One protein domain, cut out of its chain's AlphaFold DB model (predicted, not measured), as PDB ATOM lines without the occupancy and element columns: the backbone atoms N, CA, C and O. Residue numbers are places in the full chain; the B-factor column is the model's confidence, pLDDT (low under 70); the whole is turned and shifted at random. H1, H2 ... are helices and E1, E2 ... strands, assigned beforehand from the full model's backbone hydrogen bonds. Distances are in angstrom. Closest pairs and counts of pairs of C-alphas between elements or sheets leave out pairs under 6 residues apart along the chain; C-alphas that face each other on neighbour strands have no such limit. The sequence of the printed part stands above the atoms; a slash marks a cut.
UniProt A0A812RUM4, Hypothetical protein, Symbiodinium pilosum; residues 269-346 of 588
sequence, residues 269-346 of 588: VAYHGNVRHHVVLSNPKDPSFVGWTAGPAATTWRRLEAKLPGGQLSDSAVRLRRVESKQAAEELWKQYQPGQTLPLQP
ATOM      1  N   VAL A 269     142.168 156.380 154.315       57.69
ATOM      2  CA  VAL A 269     141.099 156.629 155.292       57.69
ATOM      3  C   VAL A 269     140.275 155.372 155.583       57.69
ATOM      4  O   VAL A 269     139.794 155.204 156.708       57.69
ATOM      5  N   ALA A 270     140.130 154.481 154.600       57.19
ATOM      6  CA  ALA A 270     139.190 153.367 154.652       57.19
ATOM      7  C   ALA A 270     139.591 152.200 155.579       57.19
ATOM      8  O   ALA A 270     138.740 151.366 155.866       57.19
ATOM      9  N   TYR A 271     140.832 152.123 156.072       59.44
ATOM     10  CA  TYR A 271     141.303 150.953 156.839       59.44
ATOM     11  C   TYR A 271     141.166 151.069 158.363       59.44
ATOM     12  O   TYR A 271     141.442 150.112 159.081       59.44
ATOM     13  N   HIS A 272     140.717 152.209 158.893       65.94
ATOM     14  CA  HIS A 272     140.632 152.398 160.342       65.94
ATOM     15  C   HIS A 272     139.220 152.127 160.881       65.94
ATOM     16  O   HIS A 272     138.252 152.761 160.461       65.94
ATOM     17  N   GLY A 273     139.110 151.241 161.876       79.06
ATOM     18  CA  GLY A 273     137.859 150.949 162.596       79.06
ATOM     19  C   GLY A 273     137.347 152.092 163.485       79.06
ATOM     20  O   GLY A 273     136.267 151.993 164.060       79.06
ATOM     21  N   ASN A 274     138.090 153.197 163.589       87.31
ATOM     22  CA  ASN A 274     137.722 154.331 164.432       87.31
ATOM     23  C   ASN A 274     136.444 155.006 163.918       87.31
ATOM     24  O   ASN A 274     136.306 155.288 162.722       87.31
ATOM     25  N   VAL A 275     135.533 155.324 164.840       89.12
ATOM     26  CA  VAL A 275     134.351 156.140 164.549       89.12
ATOM     27  C   VAL A 275     134.815 157.556 164.213       89.12
ATOM     28  O   VAL A 275     135.498 158.198 165.011       89.12
ATOM     29  N   ARG A 276     134.483 158.044 163.015       92.62
ATOM     30  CA  ARG A 276     134.790 159.415 162.582       92.62
ATOM     31  C   ARG A 276     133.503 160.213 162.457       92.62
ATOM     32  O   ARG A 276     132.505 159.703 161.949       92.62
ATOM     33  N   HIS A 277     133.547 161.465 162.900       94.94
ATOM     34  CA  HIS A 277     132.464 162.420 162.714       94.94
ATOM     35  C   HIS A 277     132.782 163.308 161.512       94.94
ATOM     36  O   HIS A 277     133.868 163.885 161.421       94.94
ATOM     37  N   HIS A 278     131.836 163.417 160.586       95.12
ATOM     38  CA  HIS A 278     131.930 164.303 159.432       95.12
ATOM     39  C   HIS A 278     130.722 165.236 159.417       95.12
ATOM     40  O   HIS A 278     129.587 164.806 159.632       95.12
ATOM     41  N   VAL A 279     130.981 166.517 159.169       96.38
ATOM     42  CA  VAL A 279     129.956 167.543 158.978       96.38
ATOM     43  C   VAL A 279     130.001 167.985 157.527       96.38
ATOM     44  O   VAL A 279     131.037 168.447 157.041       96.38
ATOM     45  N   VAL A 280     128.876 167.829 156.842       95.88
ATOM     46  CA  VAL A 280     128.652 168.332 155.490       95.88
ATOM     47  C   VAL A 280     127.995 169.698 155.636       95.88
ATOM     48  O   VAL A 280     126.833 169.777 156.016       95.88
ATOM     49  N   LEU A 281     128.750 170.769 155.391       95.75
ATOM     50  CA  LEU A 281     128.312 172.156 155.591       95.75
ATOM     51  C   LEU A 281     127.506 172.697 154.406       95.75
ATOM     52  O   LEU A 281     126.618 173.525 154.585       95.75
ATOM     53  N   SER A 282     127.824 172.241 153.196       94.06
ATOM     54  CA  SER A 282     127.092 172.593 151.981       94.06
ATOM     55  C   SER A 282     127.308 171.535 150.909       94.06
ATOM     56  O   SER A 282     128.450 171.149 150.656       94.06
ATOM     57  N   ASN A 283     126.232 171.120 150.245       93.38
ATOM     58  CA  ASN A 283     126.279 170.326 149.025       93.38
ATOM     59  C   ASN A 283     125.362 170.992 147.984       93.38
ATOM     60  O   ASN A 283     124.146 170.948 148.155       93.38
ATOM     61  N   PRO A 284     125.909 171.631 146.932       90.31
ATOM     62  CA  PRO A 284     125.097 172.380 145.972       90.31
ATOM     63  C   PRO A 284     124.199 171.487 145.109       90.31
ATOM     64  O   PRO A 284     123.213 171.970 144.565       90.31
ATOM     65  N   LYS A 285     124.525 170.194 144.976       87.75
ATOM     66  CA  LYS A 285     123.752 169.252 144.159       87.75
ATOM     67  C   LYS A 285     122.599 168.614 144.934       87.75
ATOM     68  O   LYS A 285     121.554 168.349 144.355       87.75
ATOM     69  N   ASP A 286     122.803 168.367 146.226       89.12
ATOM     70  CA  ASP A 286     121.790 167.798 147.109       89.12
ATOM     71  C   ASP A 286     121.791 168.528 148.463       89.12
ATOM     72  O   ASP A 286     122.522 168.137 149.382       89.12
ATOM     73  N   PRO A 287     120.982 169.595 148.610       89.50
ATOM     74  CA  PRO A 287     120.912 170.358 149.851       89.50
ATOM     75  C   PRO A 287     120.329 169.539 151.012       89.50
ATOM     76  O   PRO A 287     120.536 169.899 152.168       89.50
ATOM     77  N   SER A 288     119.649 168.417 150.738       86.12
ATOM     78  CA  SER A 288     119.125 167.529 151.784       86.12
ATOM     79  C   SER A 288     120.221 166.694 152.458       86.12
ATOM     80  O   SER A 288     120.047 166.210 153.579       86.12
ATOM     81  N   PHE A 289     121.385 166.563 151.807       88.31
ATOM     82  CA  PHE A 289     122.541 165.838 152.334       88.31
ATOM     83  C   PHE A 289     123.409 166.668 153.298       88.31
ATOM     84  O   PHE A 289     124.416 166.185 153.817       88.31
ATOM     85  N   VAL A 290     123.035 167.920 153.557       93.25
ATOM     86  CA  VAL A 290     123.731 168.792 154.505       93.25
ATOM     87  C   VAL A 290     123.378 168.361 155.935       93.25
ATOM     88  O   VAL A 290     122.208 168.277 156.302       93.25
ATOM     89  N   GLY A 291     124.387 168.058 156.754       94.19
ATOM     90  CA  GLY A 291     124.177 167.556 158.111       94.19
ATOM     91  C   GLY A 291     125.393 166.861 158.715       94.19
ATOM     92  O   GLY A 291     126.533 167.052 158.287       94.19
ATOM     93  N   TRP A 292     125.144 166.051 159.742       94.44
ATOM     94  CA  TRP A 292     126.172 165.308 160.467       94.44
ATOM     95  C   TRP A 292     126.032 163.808 160.249       94.44
ATOM     96  O   TRP A 292     124.938 163.249 160.335       94.44
ATOM     97  N   THR A 293     127.165 163.149 160.023       93.25
ATOM     98  CA  THR A 293     127.247 161.693 159.956       93.25
ATOM     99  C   THR A 293     128.378 161.178 160.837       93.25
ATOM    100  O   THR A 293     129.437 161.803 160.962       93.25
ATOM    101  N   ALA A 294     128.140 160.036 161.478       93.50
ATOM    102  CA  ALA A 294     129.101 159.371 162.339       93.50
ATOM    103  C   ALA A 294     129.031 157.861 162.144       93.50
ATOM    104  O   ALA A 294     127.949 157.281 162.049       93.50
ATOM    105  N   GLY A 295     130.196 157.226 162.120       91.69
ATOM    106  CA  GLY A 295     130.314 155.777 162.025       91.69
ATOM    107  C   GLY A 295     131.753 155.345 161.757       91.69
ATOM    108  O   GLY A 295     132.631 156.210 161.635       91.69
ATOM    109  N   PRO A 296     132.008 154.034 161.628       91.25
ATOM    110  CA  PRO A 296     133.328 153.502 161.296       91.25
ATOM    111  C   PRO A 296     133.878 154.137 160.014       91.25
ATOM    112  O   PRO A 296     133.158 154.228 159.016       91.25
ATOM    113  N   ALA A 297     135.139 154.586 160.022       88.06
ATOM    114  CA  ALA A 297     135.713 155.357 158.913       88.06
ATOM    115  C   ALA A 297     135.563 154.651 157.555       88.06
ATOM    116  O   ALA A 297     135.151 155.281 156.582       88.06
ATOM    117  N   ALA A 298     135.803 153.335 157.525       84.44
ATOM    118  CA  ALA A 298     135.675 152.484 156.344       84.44
ATOM    119  C   ALA A 298     134.309 152.607 155.649       84.44
ATOM    120  O   ALA A 298     134.219 152.751 154.429       84.44
ATOM    121  N   THR A 299     133.231 152.558 156.434       87.38
ATOM    122  CA  THR A 299     131.861 152.567 155.916       87.38
ATOM    123  C   THR A 299     131.348 153.980 155.698       87.38
ATOM    124  O   THR A 299     130.681 154.242 154.701       87.38
ATOM    125  N   THR A 300     131.650 154.898 156.616       90.31
ATOM    126  CA  THR A 300     131.130 156.269 156.567       90.31
ATOM    127  C   THR A 300     131.739 157.030 155.400       90.31
ATOM    128  O   THR A 300     131.017 157.736 154.703       90.31
ATOM    129  N   TRP A 301     133.035 156.839 155.135       90.38
ATOM    130  CA  TRP A 301     133.719 157.513 154.034       90.38
ATOM    131  C   TRP A 301     133.200 157.071 152.666       90.38
ATOM    132  O   TRP A 301     132.764 157.909 151.886       90.38
ATOM    133  N   ARG A 302     133.106 155.756 152.417       88.88
ATOM    134  CA  ARG A 302     132.532 155.226 151.164       88.88
ATOM    135  C   ARG A 302     131.092 155.693 150.939       88.88
ATOM    136  O   ARG A 302     130.689 155.953 149.812       88.88
ATOM    137  N   ARG A 303     130.304 155.809 152.016       86.50
ATOM    138  CA  ARG A 303     128.928 156.330 151.955       86.50
ATOM    139  C   ARG A 303     128.886 157.821 151.633       86.50
ATOM    140  O   ARG A 303     127.989 158.241 150.909       86.50
ATOM    141  N   LEU A 304     129.816 158.603 152.183       91.56
ATOM    142  CA  LEU A 304     129.967 160.015 151.842       91.56
ATOM    143  C   LEU A 304     130.324 160.142 150.363       91.56
ATOM    144  O   LEU A 304     129.568 160.775 149.640       91.56
ATOM    145  N   GLU A 305     131.369 159.454 149.901       91.75
ATOM    146  CA  GLU A 305     131.812 159.456 148.500       91.75
ATOM    147  C   GLU A 305     130.706 159.071 147.520       91.75
ATOM    148  O   GLU A 305     130.491 159.781 146.543       91.75
ATOM    149  N   ALA A 306     129.927 158.028 147.817       88.88
ATOM    150  CA  ALA A 306     128.806 157.611 146.971       88.88
ATOM    151  C   ALA A 306     127.723 158.694 146.790       88.88
ATOM    152  O   ALA A 306     126.974 158.657 145.816       88.88
ATOM    153  N   LYS A 307     127.623 159.648 147.724       86.44
ATOM    154  CA  LYS A 307     126.683 160.777 147.664       86.44
ATOM    155  C   LYS A 307     127.318 162.065 147.134       86.44
ATOM    156  O   LYS A 307     126.601 163.040 146.898       86.44
ATOM    157  N   LEU A 308     128.636 162.091 146.934       88.81
ATOM    158  CA  LEU A 308     129.325 163.232 146.345       88.81
ATOM    159  C   LEU A 308     129.153 163.229 144.818       88.81
ATOM    160  O   LEU A 308     129.203 162.174 144.180       88.81
ATOM    161  N   PRO A 309     128.971 164.404 144.191       83.50
ATOM    162  CA  PRO A 309     129.023 164.506 142.738       83.50
ATOM    163  C   PRO A 309     130.391 164.033 142.230       83.50
ATOM    164  O   PRO A 309     131.413 164.551 142.659       83.50
ATOM    165  N   GLY A 310     130.399 163.041 141.336       85.19
ATOM    166  CA  GLY A 310     131.632 162.472 140.778       85.19
ATOM    167  C   GLY A 310     132.265 161.359 141.619       85.19
ATOM    168  O   GLY A 310     133.266 160.790 141.201       85.19
ATOM    169  N   GLY A 311     131.687 161.009 142.774       84.69
ATOM    170  CA  GLY A 311     132.169 159.894 143.596       84.69
ATOM    171  C   GLY A 311     133.505 160.142 144.307       84.69
ATOM    172  O   GLY A 311     134.022 159.229 144.942       84.69
ATOM    173  N   GLN A 312     134.069 161.349 144.207       86.56
ATOM    174  CA  GLN A 312     135.357 161.721 144.795       86.56
ATOM    175  C   GLN A 312     135.256 163.074 145.501       86.56
ATOM    176  O   GLN A 312     134.486 163.943 145.094       86.56
ATOM    177  N   LEU A 313     136.035 163.259 146.573       82.56
ATOM    178  CA  LEU A 313     136.027 164.505 147.344       82.56
ATOM    179  C   LEU A 313     136.727 165.657 146.607       82.56
ATOM    180  O   LEU A 313     136.263 166.791 146.709       82.56
ATOM    181  N   SER A 314     137.801 165.350 145.872       81.94
ATOM    182  CA  SER A 314     138.693 166.308 145.196       81.94
ATOM    183  C   SER A 314     137.976 167.192 144.176       81.94
ATOM    184  O   SER A 314     138.277 168.378 144.091       81.94
ATOM    185  N   ASP A 315     136.965 166.649 143.496       82.25
ATOM    186  CA  ASP A 315     136.213 167.365 142.454       82.25
ATOM    187  C   ASP A 315     134.816 167.802 142.916       82.25
ATOM    188  O   ASP A 315     134.042 168.405 142.168       82.25
ATOM    189  N   SER A 316     134.458 167.498 144.166       85.19
ATOM    190  CA  SER A 316     133.142 167.829 144.693       85.19
ATOM    191  C   SER A 316     133.135 169.241 145.280       85.19
ATOM    192  O   SER A 316     133.924 169.579 146.158       85.19
ATOM    193  N   ALA A 317     132.161 170.065 144.888       89.75
ATOM    194  CA  ALA A 317     131.902 171.370 145.513       89.75
ATOM    195  C   ALA A 317     131.334 171.257 146.952       89.75
ATOM    196  O   ALA A 317     130.724 172.193 147.477       89.75
ATOM    197  N   VAL A 318     131.481 170.089 147.584       93.31
ATOM    198  CA  VAL A 318     130.919 169.774 148.891       93.31
ATOM    199  C   VAL A 318     131.896 170.200 149.975       93.31
ATOM    200  O   VAL A 318     133.035 169.746 150.040       93.31
ATOM    201  N   ARG A 319     131.432 171.059 150.882       93.81
ATOM    202  CA  ARG A 319     132.230 171.487 152.035       93.81
ATOM    203  C   ARG A 319     132.090 170.458 153.142       93.81
ATOM    204  O   ARG A 319     131.140 170.506 153.922       93.81
ATOM    205  N   LEU A 320     133.028 169.521 153.191       94.75
ATOM    206  CA  LEU A 320     133.073 168.468 154.197       94.75
ATOM    207  C   LEU A 320     134.189 168.741 155.205       94.75
ATOM    208  O   LEU A 320     135.341 168.948 154.832       94.75
ATOM    209  N   ARG A 321     133.859 168.713 156.499       95.75
ATOM    210  CA  ARG A 321     134.836 168.875 157.580       95.75
ATOM    211  C   ARG A 321     134.791 167.675 158.511       95.75
ATOM    212  O   ARG A 321     133.728 167.277 158.984       95.75
ATOM    213  N   ARG A 322     135.955 167.082 158.770       95.00
ATOM    214  CA  ARG A 322     136.109 166.060 159.808       95.00
ATOM    215  C   ARG A 322     136.141 166.738 161.173       95.00
ATOM    216  O   ARG A 322     136.763 167.785 161.329       95.00
ATOM    217  N   VAL A 323     135.486 166.118 162.144       97.06
ATOM    218  CA  VAL A 323     135.371 166.621 163.510       97.06
ATOM    219  C   VAL A 323     135.663 165.490 164.497       97.06
ATOM    220  O   VAL A 323     135.480 164.313 164.177       97.06
ATOM    221  N   GLU A 324     136.159 165.830 165.683       94.94
ATOM    222  CA  GLU A 324     136.525 164.853 166.717       94.94
ATOM    223  C   GLU A 324     135.316 164.333 167.493       94.94
ATOM    224  O   GLU A 324     135.287 163.175 167.895       94.94
ATOM    225  N   SER A 325     134.299 165.175 167.683       94.75
ATOM    226  CA  SER A 325     133.134 164.862 168.503       94.75
ATOM    227  C   SER A 325     131.851 165.451 167.920       94.75
ATOM    228  O   SER A 325     131.864 166.349 167.075       94.75
ATOM    229  N   LYS A 326     130.707 164.956 168.405       94.12
ATOM    230  CA  LYS A 326     129.387 165.508 168.074       94.12
ATOM    231  C   LYS A 326     129.234 166.966 168.535       94.12
ATOM    232  O   LYS A 326     128.636 167.760 167.824       94.12
ATOM    233  N   GLN A 327     129.801 167.329 169.684       95.94
ATOM    234  CA  GLN A 327     129.722 168.696 170.213       95.94
ATOM    235  C   GLN A 327     130.456 169.685 169.305       95.94
ATOM    236  O   GLN A 327     129.881 170.688 168.899       95.94
ATOM    237  N   ALA A 328     131.672 169.340 168.876       96.44
ATOM    238  CA  ALA A 328     132.415 170.165 167.931       96.44
ATOM    239  C   ALA A 328     131.707 170.252 166.561       96.44
ATOM    240  O   ALA A 328     131.826 171.254 165.857       96.44
ATOM    241  N   ALA A 329     130.925 169.232 166.180       96.06
ATOM    242  CA  ALA A 329     130.098 169.284 164.978       96.06
ATOM    243  C   ALA A 329     128.926 170.269 165.128       96.06
ATOM    244  O   ALA A 329     128.641 171.018 164.196       96.06
ATOM    245  N   GLU A 330     128.279 170.303 166.294       95.81
ATOM    246  CA  GLU A 330     127.225 171.271 166.617       95.81
ATOM    247  C   GLU A 330     127.764 172.707 166.699       95.81
ATOM    248  O   GLU A 330     127.105 173.634 166.233       95.81
ATOM    249  N   GLU A 331     128.966 172.907 167.244       96.81
ATOM    250  CA  GLU A 331     129.640 174.213 167.278       96.81
ATOM    251  C   GLU A 331     130.001 174.705 165.877       96.81
ATOM    252  O   GLU A 331     129.670 175.838 165.519       96.81
ATOM    253  N   LEU A 332     130.599 173.839 165.051       96.94
ATOM    254  CA  LEU A 332     130.865 174.152 163.648       96.94
ATOM    255  C   LEU A 332     129.570 174.466 162.899       96.94
ATOM    256  O   LEU A 332     129.520 175.426 162.139       96.94
ATOM    257  N   TRP A 333     128.499 173.714 163.138       96.31
ATOM    258  CA  TRP A 333     127.211 173.994 162.513       96.31
ATOM    259  C   TRP A 333     126.660 175.367 162.901       96.31
ATOM    260  O   TRP A 333     126.301 176.148 162.023       96.31
ATOM    261  N   LYS A 334     126.669 175.701 164.198       96.44
ATOM    262  CA  LYS A 334     126.254 177.022 164.700       96.44
ATOM    263  C   LYS A 334     127.075 178.157 164.087       96.44
ATOM    264  O   LYS A 334     126.529 179.232 163.858       96.44
ATOM    265  N   GLN A 335     128.359 177.918 163.816       97.06
ATOM    266  CA  GLN A 335     129.242 178.900 163.191       97.06
ATOM    267  C   GLN A 335     128.870 179.175 161.725       97.06
ATOM    268  O   GLN A 335     128.916 180.326 161.297       97.06
ATOM    269  N   TYR A 336     128.518 178.144 160.952       95.88
ATOM    270  CA  TYR A 336     128.196 178.296 159.526       95.88
ATOM    271  C   TYR A 336     126.724 178.642 159.262       95.88
ATOM    272  O   TYR A 336     126.431 179.303 158.268       95.88
ATOM    273  N   GLN A 337     125.804 178.193 160.118       95.12
ATOM    274  CA  GLN A 337     124.359 178.374 159.963       95.12
ATOM    275  C   GLN A 337     123.726 178.824 161.294       95.12
ATOM    276  O   GLN A 337     123.051 178.036 161.970       95.12
ATOM    277  N   PRO A 338     123.944 180.086 161.713       94.69
ATOM    278  CA  PRO A 338     123.368 180.601 162.949       94.69
ATOM    279  C   PRO A 338     121.834 180.570 162.875       94.69
ATOM    280  O   PRO A 338     121.231 181.100 161.947       94.69
ATOM    281  N   GLY A 339     121.199 179.935 163.863       92.12
ATOM    282  CA  GLY A 339     119.738 179.846 163.976       92.12
ATOM    283  C   GLY A 339     119.113 178.535 163.486       92.12
ATOM    284  O   GLY A 339     117.955 178.280 163.811       92.12
ATOM    285  N   GLN A 340     119.857 177.663 162.794       92.50
ATOM    286  CA  GLN A 340     119.396 176.300 162.506       92.50
ATOM    287  C   GLN A 340     119.990 175.293 163.490       92.50
ATOM    288  O   GLN A 340     121.182 175.304 163.797       92.50
ATOM    289  N   THR A 341     119.143 174.389 163.987       91.69
ATOM    290  CA  THR A 341     119.617 173.229 164.744       91.69
ATOM    291  C   THR A 341     120.237 172.228 163.777       91.69
ATOM    292  O   THR A 341     119.749 172.057 162.661       91.69
ATOM    293  N   LEU A 342     121.337 171.595 164.192       88.38
ATOM    294  CA  LEU A 342     121.991 170.551 163.410       88.38
ATOM    295  C   LEU A 342     120.938 169.483 163.064       88.38
ATOM    296  O   LEU A 342     120.379 168.894 163.997       88.38
ATOM    297  N   PRO A 343     120.649 169.219 161.775       81.88
ATOM    298  CA  PRO A 343     119.714 168.175 161.397       81.88
ATOM    299  C   PRO A 343     120.324 166.839 161.816       81.88
ATOM    300  O   PRO A 343     121.208 166.280 161.165       81.88
ATOM    301  N   LEU A 344     119.883 166.347 162.972       73.50
ATOM    302  CA  LEU A 344     120.210 165.018 163.447       73.50
ATOM    303  C   LEU A 344     119.450 164.057 162.546       73.50
ATOM    304  O   LEU A 344     118.281 163.773 162.801       73.50
ATOM    305  N   GLN A 345     120.098 163.559 161.491       68.38
ATOM    306  CA  GLN A 345     119.572 162.379 160.822       68.38
ATOM    307  C   GLN A 345     119.491 161.282 161.889       68.38
ATOM    308  O   GLN A 345     120.527 160.938 162.472       68.38
ATOM    309  N   PRO A 346     118.287 160.786 162.239       66.25
ATOM    310  CA  PRO A 346     118.163 159.779 163.276       66.25
ATOM    311  C   PRO A 346     119.052 158.603 162.895       66.25
ATOM    312  O   PRO A 346     118.904 158.066 161.809       66.25
TER     313      PRO A 346
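AT A GLANCE: This is residues 269 to 346 of the 588 residues of the protein "Hypothetical protein" of Symbiodinium pilosum (UniProt A0A812RUM4). What does this domain look like? It is a small, twisted sheet of three strands held between two helices, H1 over one face and H2 over the other, both running along the strands, with E1 in the middle of the sheet. After H1 the long loop of residues 308 to 318 returns to the sheet's edge at E3, and after H2 the tail of residues 337 to 346 folds back. What is it made of? The printed part has 78 residues with two named helices and three named strands, in the order E1, E2, H1, E3, H2; the sheet's order is E2, E1, E3, all antiparallel, and the class is mixed, helices and strands. It is compact, with a radius of gyration of the C-alphas of 12.1 A, and rounded, spanning 35 by 27 by 21 A.

HOW THE PARTS SIT: How is the sheet put together? Its inner strand is E1, residues 275 to 282, with the edge strands E2, residues 291 to 296, and E3, residues 319 to 323. E1 and E2 form a hairpin, antiparallel at 158 degrees, with N 278 and O 293 at 2.9 A and N 293 and O 278 at 3.0 A, within hydrogen-bond range. E1 and E3 are antiparallel at 151 degrees, with N 281 and O 319 at 2.8 A and N 321 and O 279 at 2.9 A, within hydrogen-bond range. Where are the helices? H1, residues 297 to 307, is on the sheet at a height of 9.1 A, over E1 and only just over E2, on which 3 of its C-alphas fall; its closest C-alpha pair with E1 is Arg 276 and Ala 297, 5.5 A apart. H2, residues 326 to 336, is on the opposite face, also at a height of 9.1 A, over E1 and only just not over E3, on which 2 of its C-alphas fall; its closest C-alpha pair with E1 is Val 279 and Ala 329, 6.2 A apart. Each helix runs along the strands, at 13 degrees to E1 on the local plane, and H1 and H2 are apart. What do the layers and backbones show? Helices on both faces of the sheet give three layers, and E2, H1 and E3 form a split strand-helix-strand unit, two strands running the same way with E1 between them in the sheet, whose crossover is right-handed. In H2 every O i to N i+4 pair is within hydrogen-bond range, and in H1 5 of 7 are.

IN THESE COORDINATES: Where do the strands run? E1 goes from C-alpha 275 at (134.351, 156.140, 164.549) to C-alpha 282 at (127.092, 172.593, 151.981), 21.9 A. E2, residues 291 to 296, measures 17.1 A from first to last C-alpha, and E3, residues 319 to 323, measures 12.9 A. Where do the helices run? H1, residues 297 to 307, and H2, residues 326 to 336, each measure 15.4 A from first to last C-alpha. H2 ends at C-alpha 336, at (128.196, 178.296, 159.526).

THE WHOLE: How large is it, and is it cut? The two C-alphas farthest apart, those of Tyr 271 and Gly 339, are 36.8 A apart, and the printed part has no cut. Which links are long? The link from H1 to E3, 11 residues, is long; that from E1 to E2, 8 residues, is short, and those from E2 to H1 and from E3 to H2 are tight. By how much is the sheet twisted, and where is confidence low? The sheet is only just strongly twisted, its C-alphas lying up to 4.2 A off the best plane. The mean pLDDT of the printed part is 88.8, and residues 269 to 272 and 345 to 346 of this predicted model are under 70.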